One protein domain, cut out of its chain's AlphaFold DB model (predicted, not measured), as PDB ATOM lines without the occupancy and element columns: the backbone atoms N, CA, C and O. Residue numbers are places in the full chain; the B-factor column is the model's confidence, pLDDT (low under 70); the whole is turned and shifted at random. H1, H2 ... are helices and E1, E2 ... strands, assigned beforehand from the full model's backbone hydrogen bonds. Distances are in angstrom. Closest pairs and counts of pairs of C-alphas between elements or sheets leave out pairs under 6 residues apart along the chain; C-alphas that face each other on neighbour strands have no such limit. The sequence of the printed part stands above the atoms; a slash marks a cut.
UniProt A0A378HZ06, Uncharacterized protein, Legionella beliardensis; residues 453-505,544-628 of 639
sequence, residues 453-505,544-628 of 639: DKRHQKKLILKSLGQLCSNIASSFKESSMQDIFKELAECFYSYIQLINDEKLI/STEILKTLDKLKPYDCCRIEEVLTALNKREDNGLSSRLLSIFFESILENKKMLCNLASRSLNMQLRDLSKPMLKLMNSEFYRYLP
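This is residues 453 to 505 and 544 to 628 of the 639 residues of an uncharacterized protein of Legionella beliardensis (UniProt A0A378HZ06). A long helical hairpin, H1 and H2, runs along one side of an elongated body, and shorter helices cover it: H5 packs on H1, H7 packs on H2, and H6 crosses H2. H3 covers H6 and H7 on the side away from the hairpin, H4 packs on H5 at one end of the long axis, and E1 lies at the other end, past H2. The printed part has 138 residues, with eight named helices and one named strand in the order H1 H2 E1 H3 H4 H5 H6 H7 H8; the class is mostly helix. It is compact, with a radius of gyration of the C-alphas of 15.0 A and spans of 51 by 27 by 25 A.

Start with the longest helix, H2, residues 479 to 501: find C-alpha 479 at (112.536, 106.242, 75.626), and from there it runs 32.4 A to C-alpha 501 at (80.563, 101.493, 72.789). Before it comes H1, residues 453 to 474, 31.3 A long, and after it E1, residues 503 to 505. Past the cut, look for H3 at residues 545 to 552, H4 at 559 to 568, H5 at 575 to 591, 24.3 A long, and H6 at 593 to 605, 18.2 A long. H7 holds residues 612 to 620, and H8, residues 622 to 626, ends with C-alpha 626 at (117.338, 88.853, 80.398).

Begin at the hub, H2, which touches three helices. It forms a hairpin with H1, opposite ways at a shallow tilt of 16 degrees; the closest C-alphas, of Gly 466 and Ala 489, are 4.2 A apart. With residues 481 to 488 alone H2 touches H7, closest at the C-alphas of Ile 484 and Pro 614, 5.5 A, at a shallow tilt of 29 degrees. With residues 495 to 498 alone it touches H6, about perpendicular at 82 degrees, closest at the C-alphas of Tyr 495 and Leu 599, 6.2 A. H3 touches H6, its Leu 548 C-alpha 6.2 A from that of Cys 597, and touches H7, its Ile 547 C-alpha 5.1 A from that of Ser 612. On H1, residues 465 to 472 alone touch H5, closest at the C-alphas of Ile 472 and Leu 581, 6.5 A. H5 touches H4 at a steep tilt of 52 degrees, closest at the C-alphas of Cys 559 and Ser 579, 5.1 A. H4 and H8 only just touch, with 3 pairs of C-alphas within 8 A, the closest Val 565 and Tyr 626, 6.4 A. E1 pairs with no named strand. In each of the eight helices every O i to N i+4 pair is within hydrogen-bond range.

The C-alphas farthest apart, of Ile 505 and Ala 568, are 52.3 A apart. Residues 506 to 543 are not printed, and C-alphas 505 and 544 are 28.9 A apart across the cut. Of the links that are printed whole, none is long. The model's confidence is low at residues 570 to 574, under 70; the mean pLDDT of the printed part is 85.9.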
ATOM      1  N   ASP A 453      77.742  95.402  87.122       83.00
ATOM      2  CA  ASP A 453      78.879  95.136  88.006       83.00
ATOM      3  C   ASP A 453      80.026  94.466  87.246       83.00
ATOM      4  O   ASP A 453      81.149  94.963  87.283       83.00
ATOM      5  N   LYS A 454      79.729  93.444  86.426       82.81
ATOM      6  CA  LYS A 454      80.722  92.815  85.536       82.81
ATOM      7  C   LYS A 454      81.386  93.839  84.610       82.81
ATOM      8  O   LYS A 454      82.607  93.875  84.482       82.81
ATOM      9  N   ARG A 455      80.600  94.716  83.970       86.25
ATOM     10  CA  ARG A 455      81.142  95.774  83.093       86.25
ATOM     11  C   ARG A 455      81.985  96.785  83.863       86.25
ATOM     12  O   ARG A 455      82.959  97.297  83.316       86.25
ATOM     13  N   HIS A 456      81.596  97.113  85.093       90.12
ATOM     14  CA  HIS A 456      82.358  98.013  85.948       90.12
ATOM     15  C   HIS A 456      83.705  97.395  86.333       90.12
ATOM     16  O   HIS A 456      84.729  98.035  86.118       90.12
ATOM     17  N   GLN A 457      83.707  96.137  86.773       90.06
ATOM     18  CA  GLN A 457      84.912  95.391  87.123       90.06
ATOM     19  C   GLN A 457      85.911  95.329  85.959       90.06
ATOM     20  O   GLN A 457      87.066  95.699  86.135       90.06
ATOM     21  N   LYS A 458      85.467  94.983  84.741       90.44
ATOM     22  CA  LYS A 458      86.344  94.980  83.550       90.44
ATOM     23  C   LYS A 458      86.989  96.339  83.292       90.44
ATOM     24  O   LYS A 458      88.175  96.426  82.994       90.44
ATOM     25  N   LYS A 459      86.213  97.420  83.419       93.75
ATOM     26  CA  LYS A 459      86.736  98.784  83.249       93.75
ATOM     27  C   LYS A 459      87.732  99.153  84.336       93.75
ATOM     28  O   LYS A 459      88.688  99.850  84.028       93.75
ATOM     29  N   LEU A 460      87.514  98.710  85.574       94.69
ATOM     30  CA  LEU A 460      88.462  98.918  86.666       94.69
ATOM     31  C   LEU A 460      89.779  98.185  86.404       94.69
ATOM     32  O   LEU A 460      90.825  98.813  86.518       94.69
ATOM     33  N   ILE A 461      89.725  96.922  85.970       94.81
ATOM     34  CA  ILE A 461      90.911  96.133  85.601       94.81
ATOM     35  C   ILE A 461      91.695  96.836  84.488       94.81
ATOM     36  O   ILE A 461      92.878  97.112  84.642       94.81
ATOM     37  N   LEU A 462      91.027  97.215  83.392       96.25
ATOM     38  CA  LEU A 462      91.673  97.915  82.276       96.25
ATOM     39  C   LEU A 462      92.229  99.286  82.685       96.25
ATOM     40  O   LEU A 462      93.302  99.675  82.232       96.25
ATOM     41  N   LYS A 463      91.523 100.024  83.551       96.25
ATOM     42  CA  LYS A 463      91.986 101.323  84.058       96.25
ATOM     43  C   LYS A 463      93.210 101.154  84.958       96.25
ATOM     44  O   LYS A 463      94.125 101.964  84.873       96.25
ATOM     45  N   SER A 464      93.223 100.117  85.793       95.69
ATOM     46  CA  SER A 464      94.356  99.765  86.648       95.69
ATOM     47  C   SER A 464      95.567  99.355  85.811       95.69
ATOM     48  O   SER A 464      96.629  99.934  86.000       95.69
ATOM     49  N   LEU A 465      95.395  98.478  84.816       96.00
ATOM     50  CA  LEU A 465      96.449  98.106  83.864       96.00
ATOM     51  C   LEU A 465      97.000  99.319  83.100       96.00
ATOM     52  O   LEU A 465      98.215  99.461  82.978       96.00
ATOM     53  N   GLY A 466      96.130 100.220  82.632       95.81
ATOM     54  CA  GLY A 466      96.547 101.466  81.981       95.81
ATOM     55  C   GLY A 466      97.350 102.380  82.911       95.81
ATOM     56  O   GLY A 466      98.401 102.876  82.518       95.81
ATOM     57  N   GLN A 467      96.909 102.548  84.163       94.50
ATOM     58  CA  GLN A 467      97.639 103.336  85.160       94.50
ATOM     59  C   GLN A 467      98.985 102.698  85.527       94.50
ATOM     60  O   GLN A 467      99.981 103.409  85.633       94.50
ATOM     61  N   LEU A 468      99.025 101.372  85.692       94.25
ATOM     62  CA  LEU A 468     100.257 100.619  85.928       94.25
ATOM     63  C   LEU A 468     101.246 100.846  84.787       94.25
ATOM     64  O   LEU A 468     102.397 101.165  85.053       94.25
ATOM     65  N   CYS A 469     100.796 100.774  83.533       94.62
ATOM     66  CA  CYS A 469     101.643 101.054  82.377       94.62
ATOM     67  C   CYS A 469     102.192 102.485  82.393       94.62
ATOM     68  O   CYS A 469     103.391 102.669  82.211       94.62
ATOM     69  N   SER A 470     101.355 103.491  82.667       92.62
ATOM     70  CA  SER A 470     101.801 104.888  82.774       92.62
ATOM     71  C   SER A 470     102.842 105.085  83.882       92.62
ATOM     72  O   SER A 470     103.845 105.759  83.663       92.62
ATOM     73  N   ASN A 471     102.642 104.453  85.044       91.38
ATOM     74  CA  ASN A 471     103.584 104.511  86.162       91.38
ATOM     75  C   ASN A 471     104.899 103.778  85.832       91.38
ATOM     76  O   ASN A 471     105.981 104.279  86.119       91.38
ATOM     77  N   ILE A 472     104.825 102.606  85.190       89.94
ATOM     78  CA  ILE A 472     106.011 101.860  84.744       89.94
ATOM     79  C   ILE A 472     106.793 102.677  83.714       89.94
ATOM     80  O   ILE A 472     108.019 102.728  83.800       89.94
ATOM     81  N   ALA A 473     106.099 103.333  82.778       89.69
ATOM     82  CA  ALA A 473     106.713 104.211  81.792       89.69
ATOM     83  C   ALA A 473     107.463 105.359  82.479       89.69
ATOM     84  O   ALA A 473     108.636 105.555  82.194       89.69
ATOM     85  N   SER A 474     106.850 106.066  83.436       86.44
ATOM     86  CA  SER A 474     107.522 107.177  84.134       86.44
ATOM     87  C   SER A 474     108.763 106.759  84.925       86.44
ATOM     88  O   SER A 474     109.608 107.594  85.225       86.44
ATOM     89  N   SER A 475     108.882 105.476  85.260       83.12
ATOM     90  CA  SER A 475     109.996 104.946  86.039       83.12
ATOM     91  C   SER A 475     111.168 104.430  85.180       83.12
ATOM     92  O   SER A 475     112.217 104.111  85.735       83.12
ATOM     93  N   PHE A 476     111.033 104.340  83.850       77.06
ATOM     94  CA  PHE A 476     112.147 104.038  82.938       77.06
ATOM     95  C   PHE A 476     112.788 105.323  82.407       77.06
ATOM     96  O   PHE A 476     112.077 106.220  81.971       77.06
ATOM     97  N   LYS A 477     114.125 105.391  82.343       73.25
ATOM     98  CA  LYS A 477     114.837 106.502  81.672       73.25
ATOM     99  C   LYS A 477     114.887 106.353  80.148       73.25
ATOM    100  O   LYS A 477     114.955 107.343  79.428       73.25
ATOM    101  N   GLU A 478     114.855 105.115  79.661       77.75
ATOM    102  CA  GLU A 478     114.965 104.783  78.239       77.75
ATOM    103  C   GLU A 478     113.654 105.057  77.489       77.75
ATOM    104  O   GLU A 478     112.617 104.473  77.814       77.75
ATOM    105  N   SER A 479     113.708 105.887  76.442       82.06
ATOM    106  CA  SER A 479     112.536 106.242  75.626       82.06
ATOM    107  C   SER A 479     111.842 105.021  75.014       82.06
ATOM    108  O   SER A 479     110.619 104.946  75.032       82.06
ATOM    109  N   SER A 480     112.603 104.015  74.568       85.75
ATOM    110  CA  SER A 480     112.058 102.803  73.938       85.75
ATOM    111  C   SER A 480     111.080 102.052  74.858       85.75
ATOM    112  O   SER A 480     109.983 101.675  74.442       85.75
ATOM    113  N   MET A 481     111.437 101.886  76.136       85.25
ATOM    114  CA  MET A 481     110.608 101.212  77.134       85.25
ATOM    115  C   MET A 481     109.441 102.093  77.571       85.25
ATOM    116  O   MET A 481     108.329 101.587  77.733       85.25
ATOM    117  N   GLN A 482     109.661 103.405  77.711       89.62
ATOM    118  CA  GLN A 482     108.571 104.348  77.962       89.62
ATOM    119  C   GLN A 482     107.494 104.252  76.878       89.62
ATOM    120  O   GLN A 482     106.309 104.182  77.200       89.62
ATOM    121  N   ASP A 483     107.900 104.224  75.611       92.19
ATOM    122  CA  ASP A 483     106.993 104.219  74.468       92.19
ATOM    123  C   ASP A 483     106.203 102.910  74.380       92.19
ATOM    124  O   ASP A 483     104.991 102.948  74.182       92.19
ATOM    125  N   ILE A 484     106.840 101.760  74.642       93.62
ATOM    126  CA  ILE A 484     106.144 100.465  74.731       93.62
ATOM    127  C   ILE A 484     105.024 100.521  75.776       93.62
ATOM    128  O   ILE A 484     103.884 100.152  75.486       93.62
ATOM    129  N   PHE A 485     105.317 100.997  76.990       93.88
ATOM    130  CA  PHE A 485     104.315 101.053  78.055       93.88
ATOM    131  C   PHE A 485     103.244 102.127  77.813       93.88
ATOM    132  O   PHE A 485     102.078 101.895  78.137       93.88
ATOM    133  N   LYS A 486     103.575 103.254  77.171       93.94
ATOM    134  CA  LYS A 486     102.572 104.231  76.710       93.94
ATOM    135  C   LYS A 486     101.631 103.612  75.670       93.94
ATOM    136  O   LYS A 486     100.416 103.704  75.837       93.94
ATOM    137  N   GLU A 487     102.155 102.911  74.661       94.50
ATOM    138  CA  GLU A 487     101.345 102.207  73.653       94.50
ATOM    139  C   GLU A 487     100.423 101.149  74.297       94.50
ATOM    140  O   GLU A 487      99.246 101.037  73.931       94.50
ATOM    141  N   LEU A 488     100.919 100.398  75.291       95.06
ATOM    142  CA  LEU A 488     100.108  99.447  76.067       95.06
ATOM    143  C   LEU A 488      98.980 100.150  76.831       95.06
ATOM    144  O   LEU A 488      97.829  99.708  76.770       95.06
ATOM    145  N   ALA A 489      99.280 101.262  77.510       94.75
ATOM    146  CA  ALA A 489      98.280 102.048  78.231       94.75
ATOM    147  C   ALA A 489      97.157 102.517  77.292       94.75
ATOM    148  O   ALA A 489      95.971 102.342  77.588       94.75
ATOM    149  N   GLU A 490      97.518 103.043  76.120       94.00
ATOM    150  CA  GLU A 490      96.560 103.478  75.104       94.00
ATOM    151  C   GLU A 490      95.680 102.331  74.578       94.00
ATOM    152  O   GLU A 490      94.486 102.537  74.314       94.00
ATOM    153  N   CYS A 491      96.224 101.114  74.457       93.56
ATOM    154  CA  CYS A 491      95.439  99.924  74.118       93.56
ATOM    155  C   CYS A 491      94.379  99.633  75.191       93.56
ATOM    156  O   CYS A 491      93.200  99.482  74.862       93.56
ATOM    157  N   PHE A 492      94.750  99.625  76.477       95.12
ATOM    158  CA  PHE A 492      93.794  99.365  77.559       95.12
ATOM    159  C   PHE A 492      92.708 100.443  77.659       95.12
ATOM    160  O   PHE A 492      91.530 100.110  77.826       95.12
ATOM    161  N   TYR A 493      93.053 101.721  77.474       92.19
ATOM    162  CA  TYR A 493      92.056 102.796  77.402       92.19
ATOM    163  C   TYR A 493      91.116 102.640  76.199       92.19
ATOM    164  O   TYR A 493      89.905 102.843  76.332       92.19
ATOM    165  N   SER A 494      91.629 102.194  75.051       90.06
ATOM    166  CA  SER A 494      90.799 101.895  73.875       90.06
ATOM    167  C   SER A 494      89.823 100.745  74.146       90.06
ATOM    168  O   SER A 494      88.668 100.791  73.723       90.06
ATOM    169  N   TYR A 495      90.213  99.744  74.936       91.75
ATOM    170  CA  TYR A 495      89.309  98.656  75.324       91.75
ATOM    171  C   TYR A 495      88.222  99.099  76.302       91.75
ATOM    172  O   TYR A 495      87.087  98.625  76.224       91.75
ATOM    173  N   ILE A 496      88.512 100.060  77.184       92.19
ATOM    174  CA  ILE A 496      87.470 100.710  77.993       92.19
ATOM    175  C   ILE A 496      86.448 101.388  77.076       92.19
ATOM    176  O   ILE A 496      85.241 101.305  77.346       92.19
ATOM    177  N   GLN A 497      86.913 102.017  75.992       88.38
ATOM    178  CA  GLN A 497      86.037 102.634  75.005       88.38
ATOM    179  C   GLN A 497      85.175 101.599  74.274       88.38
ATOM    180  O   GLN A 497      83.969 101.804  74.191       88.38
ATOM    181  N   LEU A 498      85.713 100.433  73.901       87.75
ATOM    182  CA  LEU A 498      84.913  99.329  73.347       87.75
ATOM    183  C   LEU A 498      83.773  98.891  74.284       87.75
ATOM    184  O   LEU A 498      82.633  98.719  73.851       87.75
ATOM    185  N   ILE A 499      84.032  98.776  75.591       88.50
ATOM    186  CA  ILE A 499      82.981  98.444  76.573       88.50
ATOM    187  C   ILE A 499      81.997  99.620  76.747       88.50
ATOM    188  O   ILE A 499      80.829  99.438  77.112       88.50
ATOM    189  N   ASN A 500      82.442 100.864  76.547       86.75
ATOM    190  CA  ASN A 500      81.544 102.018  76.490       86.75
ATOM    191  C   ASN A 500      80.665 101.997  75.236       86.75
ATOM    192  O   ASN A 500      79.515 102.410  75.341       86.75
ATOM    193  N   ASP A 501      81.180 101.499  74.117       85.88
ATOM    194  CA  ASP A 501      80.563 101.493  72.789       85.88
ATOM    195  C   ASP A 501      79.449 100.461  72.608       85.88
ATOM    196  O   ASP A 501      78.578 100.649  71.765       85.88
ATOM    197  N   GLU A 502      79.360  99.471  73.500       84.62
ATOM    198  CA  GLU A 502      78.119  98.710  73.724       84.62
ATOM    199  C   GLU A 502      76.926  99.635  74.021       84.62
ATOM    200  O   GLU A 502      75.768  99.248  73.839       84.62
ATOM    201  N   LYS A 503      77.200 100.859  74.512       80.50
ATOM    202  CA  LYS A 503      76.196 101.911  74.607       80.50
ATOM    203  C   LYS A 503      76.096 102.682  73.300       80.50
ATOM    204  O   LYS A 503      77.005 103.427  72.942       80.50
ATOM    205  N   LEU A 504      74.943 102.578  72.672       79.12
ATOM    206  CA  LEU A 504      74.618 103.203  71.412       79.12
ATOM    207  C   LEU A 504      74.062 104.618  71.611       79.12
ATOM    208  O   LEU A 504      73.521 104.970  72.668       79.12
ATOM    209  N   ILE A 505      74.203 105.430  70.576       76.56
ATOM    210  CA  ILE A 505      73.679 106.788  70.479       76.56
ATOM    211  C   ILE A 505      72.988 106.973  69.131       76.56
ATOM    212  O   ILE A 505      73.264 106.252  68.169       76.56
ATOM    213  N   SER A 544      92.529  86.315  67.809       76.00
ATOM    214  CA  SER A 544      93.813  86.379  67.113       76.00
ATOM    215  C   SER A 544      94.768  85.350  67.712       76.00
ATOM    216  O   SER A 544      95.120  85.412  68.894       76.00
ATOM    217  N   THR A 545      95.210  84.407  66.879       77.31
ATOM    218  CA  THR A 545      96.197  83.393  67.268       77.31
ATOM    219  C   THR A 545      97.538  84.023  67.630       77.31
ATOM    220  O   THR A 545      98.254  83.482  68.465       77.31
ATOM    221  N   GLU A 546      97.871  85.176  67.053       81.38
ATOM    222  CA  GLU A 546      99.099  85.912  67.346       81.38
ATOM    223  C   GLU A 546      99.078  86.528  68.749       81.38
ATOM    224  O   GLU A 546     100.027  86.349  69.513       81.38
ATOM    225  N   ILE A 547      97.973  87.177  69.132       82.69
ATOM    226  CA  ILE A 547      97.814  87.737  70.485       82.69
ATOM    227  C   ILE A 547      97.836  86.612  71.517       82.69
ATOM    228  O   ILE A 547      98.547  86.715  72.515       82.69
ATOM    229  N   LEU A 548      97.114  85.518  71.253       82.81
ATOM    230  CA  LEU A 548      97.086  84.368  72.149       82.81
ATOM    231  C   LEU A 548      98.493  83.789  72.350       82.81
ATOM    232  O   LEU A 548      98.946  83.712  73.485       82.81
ATOM    233  N   LYS A 549      99.227  83.516  71.261       84.38
ATOM    234  CA  LYS A 549     100.622  83.039  71.311       84.38
ATOM    235  C   LYS A 549     101.548  83.996  72.060       84.38
ATOM    236  O   LYS A 549     102.476  83.550  72.727       84.38
ATOM    237  N   THR A 550     101.335  85.303  71.928       83.81
ATOM    238  CA  THR A 550     102.145  86.323  72.609       83.81
ATOM    239  C   THR A 550     101.882  86.294  74.115       83.81
ATOM    240  O   THR A 550     102.822  86.223  74.902       83.81
ATOM    241  N   LEU A 551     100.613  86.245  74.532       84.56
ATOM    242  CA  LEU A 551     100.252  86.142  75.949       84.56
ATOM    243  C   LEU A 551     100.521  84.748  76.548       84.56
ATOM    244  O   LEU A 551     100.685  84.636  77.758       84.56
ATOM    245  N   ASP A 552     100.576  83.680  75.745       85.25
ATOM    246  CA  ASP A 552     100.981  82.327  76.172       85.25
ATOM    247  C   ASP A 552     102.451  82.252  76.585       85.25
ATOM    248  O   ASP A 552     102.812  81.443  77.435       85.25
ATOM    249  N   LYS A 553     103.299  83.100  76.001       83.75
ATOM    250  CA  LYS A 553     104.729  83.145  76.314       83.75
ATOM    251  C   LYS A 553     105.052  83.967  77.565       83.75
ATOM    252  O   LYS A 553     106.184  83.894  78.041       83.75
ATOM    253  N   LEU A 554     104.101  84.749  78.083       84.19
ATOM    254  CA  LEU A 554     104.288  85.483  79.332       84.19
ATOM    255  C   LEU A 554     104.391  84.508  80.508       84.19
ATOM    256  O   LEU A 554     103.569  83.606  80.651       84.19
ATOM    257  N   LYS A 555     105.382  84.729  81.373       81.56
ATOM    258  CA  LYS A 555     105.555  84.012  82.637       81.56
ATOM    259  C   LYS A 555     105.421  84.987  83.810       81.56
ATOM    260  O   LYS A 555     105.786  86.155  83.643       81.56
ATOM    261  N   PRO A 556     104.915  84.534  84.969       78.81
ATOM    262  CA  PRO A 556     105.042  85.301  86.196       78.81
ATOM    263  C   PRO A 556     106.522  85.326  86.602       78.81
ATOM    264  O   PRO A 556     107.209  84.308  86.512       78.81
ATOM    265  N   TYR A 557     107.005  86.491  87.020       82.19
ATOM    266  CA  TYR A 557     108.350  86.669  87.561       82.19
ATOM    267  C   TYR A 557     108.227  87.383  88.902       82.19
ATOM    268  O   TYR A 557     107.472  88.352  89.013       82.19
ATOM    269  N   ASP A 558     108.948  86.906  89.914       82.75
ATOM    270  CA  ASP A 558     108.958  87.556  91.219       82.75
ATOM    271  C   ASP A 558     109.669  88.925  91.170       82.75
ATOM    272  O   ASP A 558     110.409  89.255  90.235       82.75
ATOM    273  N   CYS A 559     109.409  89.756  92.182       85.06
ATOM    274  CA  CYS A 559     109.981  91.099  92.258       85.06
ATOM    275  C   CYS A 559     111.513  91.077  92.336       85.06
ATOM    276  O   CYS A 559     112.147  91.918  91.703       85.06
ATOM    277  N   CYS A 560     112.101  90.128  93.073       84.75
ATOM    278  CA  CYS A 560     113.550  90.039  93.269       84.75
ATOM    279  C   CYS A 560     114.263  89.802  91.938       84.75
ATOM    280  O   CYS A 560     115.209  90.500  91.588       84.75
ATOM    281  N   ARG A 561     113.733  88.886  91.134       85.00
ATOM    282  CA  ARG A 561     114.249  88.549  89.820       85.00
ATOM    283  C   ARG A 561     114.149  89.711  88.843       85.00
ATOM    284  O   ARG A 561     115.066  89.957  88.062       85.00
ATOM    285  N   ILE A 562     113.031  90.433  88.867       86.88
ATOM    286  CA  ILE A 562     112.867  91.638  88.048       86.88
ATOM    287  C   ILE A 562     113.873  92.714  88.483       86.88
ATOM    288  O   ILE A 562     114.458  93.380  87.631       86.88
ATOM    289  N   GLU A 563     114.083  92.879  89.787       85.38
ATOM    290  CA  GLU A 563     115.018  93.853  90.351       85.38
ATOM    291  C   GLU A 563     116.475  93.554  89.980       85.38
ATOM    292  O   GLU A 563     117.190  94.467  89.563       85.38
ATOM    293  N   GLU A 564     116.898  92.287  90.031       83.94
ATOM    294  CA  GLU A 564     118.217  91.839  89.557       83.94
ATOM    295  C   GLU A 564     118.462  92.254  88.102       83.94
ATOM    296  O   GLU A 564     119.494  92.842  87.774       83.94
ATOM    297  N   VAL A 565     117.487  91.996  87.224       84.38
ATOM    298  CA  VAL A 565     117.576  92.320  85.792       84.38
ATOM    299  C   VAL A 565     117.607  93.835  85.571       84.38
ATOM    300  O   VAL A 565     118.393  94.326  84.761       84.38
ATOM    301  N   LEU A 566     116.764  94.596  86.278       83.44
ATOM    302  CA  LEU A 566     116.742  96.060  86.179       83.44
ATOM    303  C   LEU A 566     118.061  96.685  86.650       83.44
ATOM    304  O   LEU A 566     118.545  97.624  86.013       83.44
ATOM    305  N   THR A 567     118.644  96.137  87.718       81.31
ATOM    306  CA  THR A 567     119.931  96.572  88.275       81.31
ATOM    307  C   THR A 567     121.065  96.290  87.301       81.31
ATOM    308  O   THR A 567     121.835  97.193  86.986       81.31
ATOM    309  N   ALA A 568     121.121  95.081  86.742       77.50
ATOM    310  CA  ALA A 568     122.155  94.700  85.784       77.50
ATOM    311  C   ALA A 568     122.119  95.514  84.484       77.50
ATOM    312  O   ALA A 568     123.152  95.741  83.862       77.50
ATOM    313  N   LEU A 569     120.938  95.978  84.071       74.44
ATOM    314  CA  LEU A 569     120.796  96.816  82.882       74.44
ATOM    315  C   LEU A 569     121.105  98.302  83.148       74.44
ATOM    316  O   LEU A 569     121.224  99.066  82.195       74.44
ATOM    317  N   ASN A 570     121.249  98.720  84.412       66.38
ATOM    318  CA  ASN A 570     121.498 100.105  84.830       66.38
ATOM    319  C   ASN A 570     120.475 101.120  84.261       66.38
ATOM    320  O   ASN A 570     120.811 102.238  83.871       66.38
ATOM    321  N   LYS A 571     119.199 100.709  84.155       60.66
ATOM    322  CA  LYS A 571     118.166 101.435  83.384       60.66
ATOM    323  C   LYS A 571     117.264 102.383  84.196       60.66
ATOM    324  O   LYS A 571     116.351 102.963  83.596       60.66
ATOM    325  N   ARG A 572     117.441 102.553  85.522       59.84
ATOM    326  CA  ARG A 572     116.482 103.306  86.376       59.84
ATOM    327  C   ARG A 572     117.074 104.031  87.599       59.84
ATOM    328  O   ARG A 572     118.224 103.837  87.960       59.84
ATOM    329  N   GLU A 573     116.233 104.887  88.193       54.81
ATOM    330  CA  GLU A 573     116.462 105.696  89.409       54.81
ATOM    331  C   GLU A 573     116.019 105.010  90.720       54.81
ATOM    332  O   GLU A 573     116.655 105.220  91.746       54.81
ATOM    333  N   ASP A 574     114.972 104.173  90.689       68.25
ATOM    334  CA  ASP A 574     114.477 103.379  91.831       68.25
ATOM    335  C   ASP A 574     114.055 101.980  91.346       68.25
ATOM    336  O   ASP A 574     112.982 101.796  90.755       68.25
ATOM    337  N   ASN A 575     114.927 100.987  91.540       70.88
ATOM    338  CA  ASN A 575     114.723  99.619  91.053       70.88
ATOM    339  C   ASN A 575     113.649  98.848  91.846       70.88
ATOM    340  O   ASN A 575     112.972  98.003  91.254       70.88
ATOM    341  N   GLY A 576     113.426  99.174  93.124       73.56
ATOM    342  CA  GLY A 576     112.514  98.438  94.009       73.56
ATOM    343  C   GLY A 576     111.033  98.740  93.751       73.56
ATOM    344  O   GLY A 576     110.205  97.832  93.652       73.56
ATOM    345  N   LEU A 577     110.669 100.014  93.559       80.38
ATOM    346  CA  LEU A 577     109.295 100.370  93.169       80.38
ATOM    347  C   LEU A 577     108.956  99.815  91.777       80.38
ATOM    348  O   LEU A 577     107.864  99.305  91.518       80.38
ATOM    349  N   SER A 578     109.931  99.899  90.882       80.81
ATOM    350  CA  SER A 578     109.856  99.478  89.489       80.81
ATOM    351  C   SER A 578     109.617  97.979  89.317       80.81
ATOM    352  O   SER A 578     108.774  97.582  88.505       80.81
ATOM    353  N   SER A 579     110.340  97.155  90.080       85.50
ATOM    354  CA  SER A 579     110.214  95.700  90.045       85.50
ATOM    355  C   SER A 579     108.844  95.245  90.538       85.50
ATOM    356  O   SER A 579     108.188  94.429  89.888       85.50
ATOM    357  N   ARG A 580     108.351  95.873  91.610       87.25
ATOM    358  CA  ARG A 580     107.016  95.619  92.154       87.25
ATOM    359  C   ARG A 580     105.908  95.957  91.160       87.25
ATOM    360  O   ARG A 580     104.985  95.166  90.986       87.25
ATOM    361  N   LEU A 581     105.994  97.104  90.482       89.56
ATOM    362  CA  LEU A 581     105.005  97.496  89.472       89.56
ATOM    363  C   LEU A 581     104.981  96.532  88.274       89.56
ATOM    364  O   LEU A 581     103.903  96.186  87.792       89.56
ATOM    365  N   LEU A 582     106.151  96.090  87.803       89.56
ATOM    366  CA  LEU A 582     106.271  95.135  86.695       89.56
ATOM    367  C   LEU A 582     105.757  93.738  87.063       89.56
ATOM    368  O   LEU A 582     105.066  93.127  86.251       89.56
ATOM    369  N   SER A 583     106.049  93.260  88.276       90.06
ATOM    370  CA  SER A 583     105.520  91.991  88.793       90.06
ATOM    371  C   SER A 583     103.986  92.004  88.798       90.06
ATOM    372  O   SER A 583     103.359  91.195  88.110       90.06
ATOM    373  N   ILE A 584     103.387  93.026  89.427       91.50
ATOM    374  CA  ILE A 584     101.927  93.216  89.469       91.50
ATOM    375  C   ILE A 584     101.341  93.292  88.055       91.50
ATOM    376  O   ILE A 584     100.270  92.742  87.792       91.50
ATOM    377  N   PHE A 585     102.024  93.969  87.127       92.81
ATOM    378  CA  PHE A 585     101.591  94.049  85.736       92.81
ATOM    379  C   PHE A 585     101.554  92.668  85.067       92.81
ATOM    380  O   PHE A 585     100.525  92.314  84.492       92.81
ATOM    381  N   PHE A 586     102.626  91.872  85.149       90.94
ATOM    382  CA  PHE A 586     102.667  90.546  84.524       90.94
ATOM    383  C   PHE A 586     101.624  89.593  85.112       90.94
ATOM    384  O   PHE A 586     100.919  88.931  84.348       90.94
ATOM    385  N   GLU A 587     101.473  89.573  86.437       91.31
ATOM    386  CA  GLU A 587     100.424  88.805  87.117       91.31
ATOM    387  C   GLU A 587      99.033  89.231  86.636       91.31
ATOM    388  O   GLU A 587      98.253  88.402  86.164       91.31
ATOM    389  N   SER A 588      98.757  90.539  86.620       92.06
ATOM    390  CA  SER A 588      97.461  91.081  86.190       92.06
ATOM    391  C   SER A 588      97.122  90.734  84.736       92.06
ATOM    392  O   SER A 588      95.958  90.468  84.420       92.06
ATOM    393  N   ILE A 589      98.108  90.731  83.827       92.31
ATOM    394  CA  ILE A 589      97.906  90.315  82.430       92.31
ATOM    395  C   ILE A 589      97.569  88.823  82.352       92.31
ATOM    396  O   ILE A 589      96.669  88.453  81.597       92.31
ATOM    397  N   LEU A 590      98.253  87.975  83.123       90.75
ATOM    398  CA  LEU A 590      98.028  86.527  83.135       90.75
ATOM    399  C   LEU A 590      96.657  86.164  83.713       90.75
ATOM    400  O   LEU A 590      95.916  85.410  83.080       90.75
ATOM    401  N   GLU A 591      96.278  86.763  84.842       92.06
ATOM    402  CA  GLU A 591      94.962  86.577  85.468       92.06
ATOM    403  C   GLU A 591      93.811  86.962  84.530       92.06
ATOM    404  O   GLU A 591      92.753  86.330  84.518       92.06
ATOM    405  N   ASN A 592      94.019  87.986  83.698       91.56
ATOM    406  CA  ASN A 592      92.993  88.552  82.822       91.56
ATOM    407  C   ASN A 592      93.190  88.210  81.339       91.56
ATOM    408  O   ASN A 592      92.519  88.770  80.465       91.56
ATOM    409  N   LYS A 593      94.080  87.263  81.036       89.62
ATOM    410  CA  LYS A 593      94.538  86.932  79.683       89.62
ATOM    411  C   LYS A 593      93.409  86.667  78.698       89.62
ATOM    412  O   LYS A 593      93.410  87.224  77.605       89.62
ATOM    413  N   LYS A 594      92.425  85.848  79.089       86.62
ATOM    414  CA  LYS A 594      91.271  85.522  78.237       86.62
ATOM    415  C   LYS A 594      90.518  86.797  77.846       86.62
ATOM    416  O   LYS A 594      90.384  87.092  76.664       86.62
ATOM    417  N   MET A 595      90.129  87.610  78.831       88.94
ATOM    418  CA  MET A 595      89.445  88.887  78.597       88.94
ATOM    419  C   MET A 595      90.251  89.808  77.665       88.94
ATOM    420  O   MET A 595      89.682  90.391  76.740       88.94
ATOM    421  N   LEU A 596      91.562  89.933  77.892       90.12
ATOM    422  CA  LEU A 596      92.443  90.786  77.095       90.12
ATOM    423  C   LEU A 596      92.579  90.294  75.651       90.12
ATOM    424  O   LEU A 596      92.436  91.102  74.735       90.12
ATOM    425  N   CYS A 597      92.768  88.988  75.435       88.19
ATOM    426  CA  CYS A 597      92.779  88.377  74.102       88.19
ATOM    427  C   CYS A 597      91.517  88.727  73.310       88.19
ATOM    428  O   CYS A 597      91.592  89.082  72.132       88.19
ATOM    429  N   ASN A 598      90.351  88.650  73.950       85.50
ATOM    430  CA  ASN A 598      89.078  88.849  73.266       85.50
ATOM    431  C   ASN A 598      88.818  90.316  72.937       85.50
ATOM    432  O   ASN A 598      88.405  90.626  71.819       85.50
ATOM    433  N   LEU A 599      89.119  91.231  73.863       88.81
ATOM    434  CA  LEU A 599      89.042  92.671  73.602       88.81
ATOM    435  C   LEU A 599      90.028  93.099  72.511       88.81
ATOM    436  O   LEU A 599      89.652  93.859  71.621       88.81
ATOM    437  N   ALA A 600      91.245  92.555  72.533       88.31
ATOM    438  CA  ALA A 600      92.256  92.820  71.521       88.31
ATOM    439  C   ALA A 600      91.849  92.306  70.139       88.31
ATOM    440  O   ALA A 600      91.961  93.029  69.153       88.31
ATOM    441  N   SER A 601      91.291  91.098  70.073       85.44
ATOM    442  CA  SER A 601      90.793  90.527  68.819       85.44
ATOM    443  C   SER A 601      89.640  91.356  68.255       85.44
ATOM    444  O   SER A 601      89.646  91.689  67.072       85.44
ATOM    445  N   ARG A 602      88.685  91.769  69.098       86.31
ATOM    446  CA  ARG A 602      87.602  92.683  68.696       86.31
ATOM    447  C   ARG A 602      88.141  94.005  68.158       86.31
ATOM    448  O   ARG A 602      87.733  94.432  67.086       86.31
ATOM    449  N   SER A 603      89.062  94.626  68.895       85.94
ATOM    450  CA  SER A 603      89.690  95.899  68.531       85.94
ATOM    451  C   SER A 603      90.382  95.818  67.173       85.94
ATOM    452  O   SER A 603      90.108  96.629  66.292       85.94
ATOM    453  N   LEU A 604      91.204  94.784  66.971       82.94
ATOM    454  CA  LEU A 604      91.925  94.549  65.723       82.94
ATOM    455  C   LEU A 604      90.969  94.406  64.529       82.94
ATOM    456  O   LEU A 604      91.174  95.028  63.491       82.94
ATOM    457  N   ASN A 605      89.884  93.643  64.687       79.06
ATOM    458  CA  ASN A 605      88.902  93.436  63.616       79.06
ATOM    459  C   ASN A 605      88.021  94.661  63.349       79.06
ATOM    460  O   ASN A 605      87.448  94.789  62.272       79.06
ATOM    461  N   MET A 606      87.944  95.586  64.303       79.25
ATOM    462  CA  MET A 606      87.355  96.908  64.099       79.25
ATOM    463  C   MET A 606      88.348  97.915  63.498       79.25
ATOM    464  O   MET A 606      88.008  99.092  63.399       79.25
ATOM    465  N   GLN A 607      89.556  97.477  63.114       79.12
ATOM    466  CA  GLN A 607      90.658  98.331  62.647       79.12
ATOM    467  C   GLN A 607      91.037  99.420  63.665       79.12
ATOM    468  O   GLN A 607      91.446 100.522  63.307       79.12
ATOM    469  N   LEU A 608      90.875  99.111  64.952       80.44
ATOM    470  CA  LEU A 608      91.318  99.950  66.059       80.44
ATOM    471  C   LEU A 608      92.720  99.507  66.513       80.44
ATOM    472  O   LEU A 608      93.493  98.932  65.746       80.44
ATOM    473  N   ARG A 609      93.085  99.801  67.766       84.06
ATOM    474  CA  ARG A 609      94.421  99.508  68.296       84.06
ATOM    475  C   ARG A 609      94.682  98.007  68.409       84.06
ATOM    476  O   ARG A 609      93.797  97.237  68.784       84.06
ATOM    477  N   ASP A 610      95.925  97.636  68.135       83.88
ATOM    478  CA  ASP A 610      96.420  96.266  68.129       83.88
ATOM    479  C   ASP A 610      97.397  96.050  69.292       83.88
ATOM    480  O   ASP A 610      98.484  96.624  69.306       83.88
ATOM    481  N   LEU A 611      97.009  95.218  70.262       87.44
ATOM    482  CA  LEU A 611      97.845  94.879  71.420       87.44
ATOM    483  C   LEU A 611      99.017  93.959  71.067       87.44
ATOM    484  O   LEU A 611      99.991  93.933  71.817       87.44
ATOM    485  N   SER A 612      98.961  93.217  69.954       85.00
ATOM    486  CA  SER A 612     100.038  92.288  69.589       85.00
ATOM    487  C   SER A 612     101.363  93.026  69.393       85.00
ATOM    488  O   SER A 612     102.382  92.606  69.933       85.00
ATOM    489  N   LYS A 613     101.336  94.183  68.723       87.69
ATOM    490  CA  LYS A 613     102.522  94.992  68.419       87.69
ATOM    491  C   LYS A 613     103.286  95.452  69.666       87.69
ATOM    492  O   LYS A 613     104.462  95.102  69.776       87.69
ATOM    493  N   PRO A 614     102.689  96.198  70.615       92.12
ATOM    494  CA  PRO A 614     103.415  96.634  71.804       92.12
ATOM    495  C   PRO A 614     103.805  95.461  72.715       92.12
ATOM    496  O   PRO A 614     104.878  95.491  73.313       92.12
ATOM    497  N   MET A 615     103.013  94.382  72.767       89.81
ATOM    498  CA  MET A 615     103.394  93.177  73.513       89.81
ATOM    499  C   MET A 615     104.601  92.463  72.893       89.81
ATOM    500  O   MET A 615     105.510  92.068  73.616       89.81
ATOM    501  N   LEU A 616     104.661  92.338  71.566       89.25
ATOM    502  CA  LEU A 616     105.818  91.779  70.864       89.25
ATOM    503  C   LEU A 616     107.063  92.649  71.051       89.25
ATOM    504  O   LEU A 616     108.148  92.111  71.270       89.25
ATOM    505  N   LYS A 617     106.924  93.983  71.022       91.06
ATOM    506  CA  LYS A 617     108.025  94.901  71.357       91.06
ATOM    507  C   LYS A 617     108.525  94.670  72.785       91.06
ATOM    508  O   LYS A 617     109.730  94.537  72.976       91.06
ATOM    509  N   LEU A 618     107.622  94.546  73.764       89.50
ATOM    510  CA  LEU A 618     107.985  94.247  75.153       89.50
ATOM    511  C   LEU A 618     108.747  92.923  75.253       89.50
ATOM    512  O   LEU A 618     109.814  92.872  75.853       89.50
ATOM    513  N   MET A 619     108.236  91.866  74.624       87.19
ATOM    514  CA  MET A 619     108.859  90.542  74.643       87.19
ATOM    515  C   MET A 619     110.230  90.493  73.962       87.19
ATOM    516  O   MET A 619     111.072  89.676  74.328       87.19
ATOM    517  N   ASN A 620     110.456  91.361  72.978       87.88
ATOM    518  CA  ASN A 620     111.729  91.477  72.275       87.88
ATOM    519  C   ASN A 620     112.682  92.499  72.905       87.88
ATOM    520  O   ASN A 620     113.818  92.599  72.440       87.88
ATOM    521  N   SER A 621     112.245  93.234  73.932       87.44
ATOM    522  CA  SER A 621     113.089  94.177  74.664       87.44
ATOM    523  C   SER A 621     114.238  93.455  75.366       87.44
ATOM    524  O   SER A 621     114.103  92.302  75.785       87.44
ATOM    525  N   GLU A 622     115.368  94.143  75.537       84.25
ATOM    526  CA  GLU A 622     116.507  93.600  76.285       84.25
ATOM    527  C   GLU A 622     116.086  93.147  77.683       84.25
ATOM    528  O   GLU A 622     116.386  92.025  78.080       84.25
ATOM    529  N   PHE A 623     115.295  93.968  78.382       84.88
ATOM    530  CA  PHE A 623     114.752  93.642  79.700       84.88
ATOM    531  C   PHE A 623     114.074  92.265  79.728       84.88
ATOM    532  O   PHE A 623     114.391  91.428  80.573       84.88
ATOM    533  N   TYR A 624     113.182  91.997  78.773       84.56
ATOM    534  CA  TYR A 624     112.457  90.730  78.739       84.56
ATOM    535  C   TYR A 624     113.327  89.544  78.311       84.56
ATOM    536  O   TYR A 624     113.092  88.425  78.761       84.56
ATOM    537  N   ARG A 625     114.361  89.767  77.493       84.00
ATOM    538  CA  ARG A 625     115.323  88.716  77.120       84.00
ATOM    539  C   ARG A 625     116.198  88.272  78.293       84.00
ATOM    540  O   ARG A 625     116.548  87.097  78.352       84.00
ATOM    541  N   TYR A 626     116.521  89.173  79.222       83.69
ATOM    542  CA  TYR A 626     117.338  88.853  80.398       83.69
ATOM    543  C   TYR A 626     116.539  88.226  81.553       83.69
ATOM    544  O   TYR A 626     117.113  87.486  82.355       83.69
ATOM    545  N   LEU A 627     115.219  88.426  81.613       82.06
ATOM    546  CA  LEU A 627     114.347  87.844  82.646       82.06
ATOM    547  C   LEU A 627     114.486  86.309  82.799       82.06
ATOM    548  O   LEU A 627     114.727  85.860  83.923       82.06
ATOM    549  N   PRO A 628     114.442  85.499  81.719       74.25
ATOM    550  CA  PRO A 628     114.648  84.049  81.788       74.25
ATOM    551  C   PRO A 628     116.095  83.601  82.052       74.25
ATOM    552  O   PRO A 628     116.312  82.418  82.289       74.25
TER     553      PRO A 628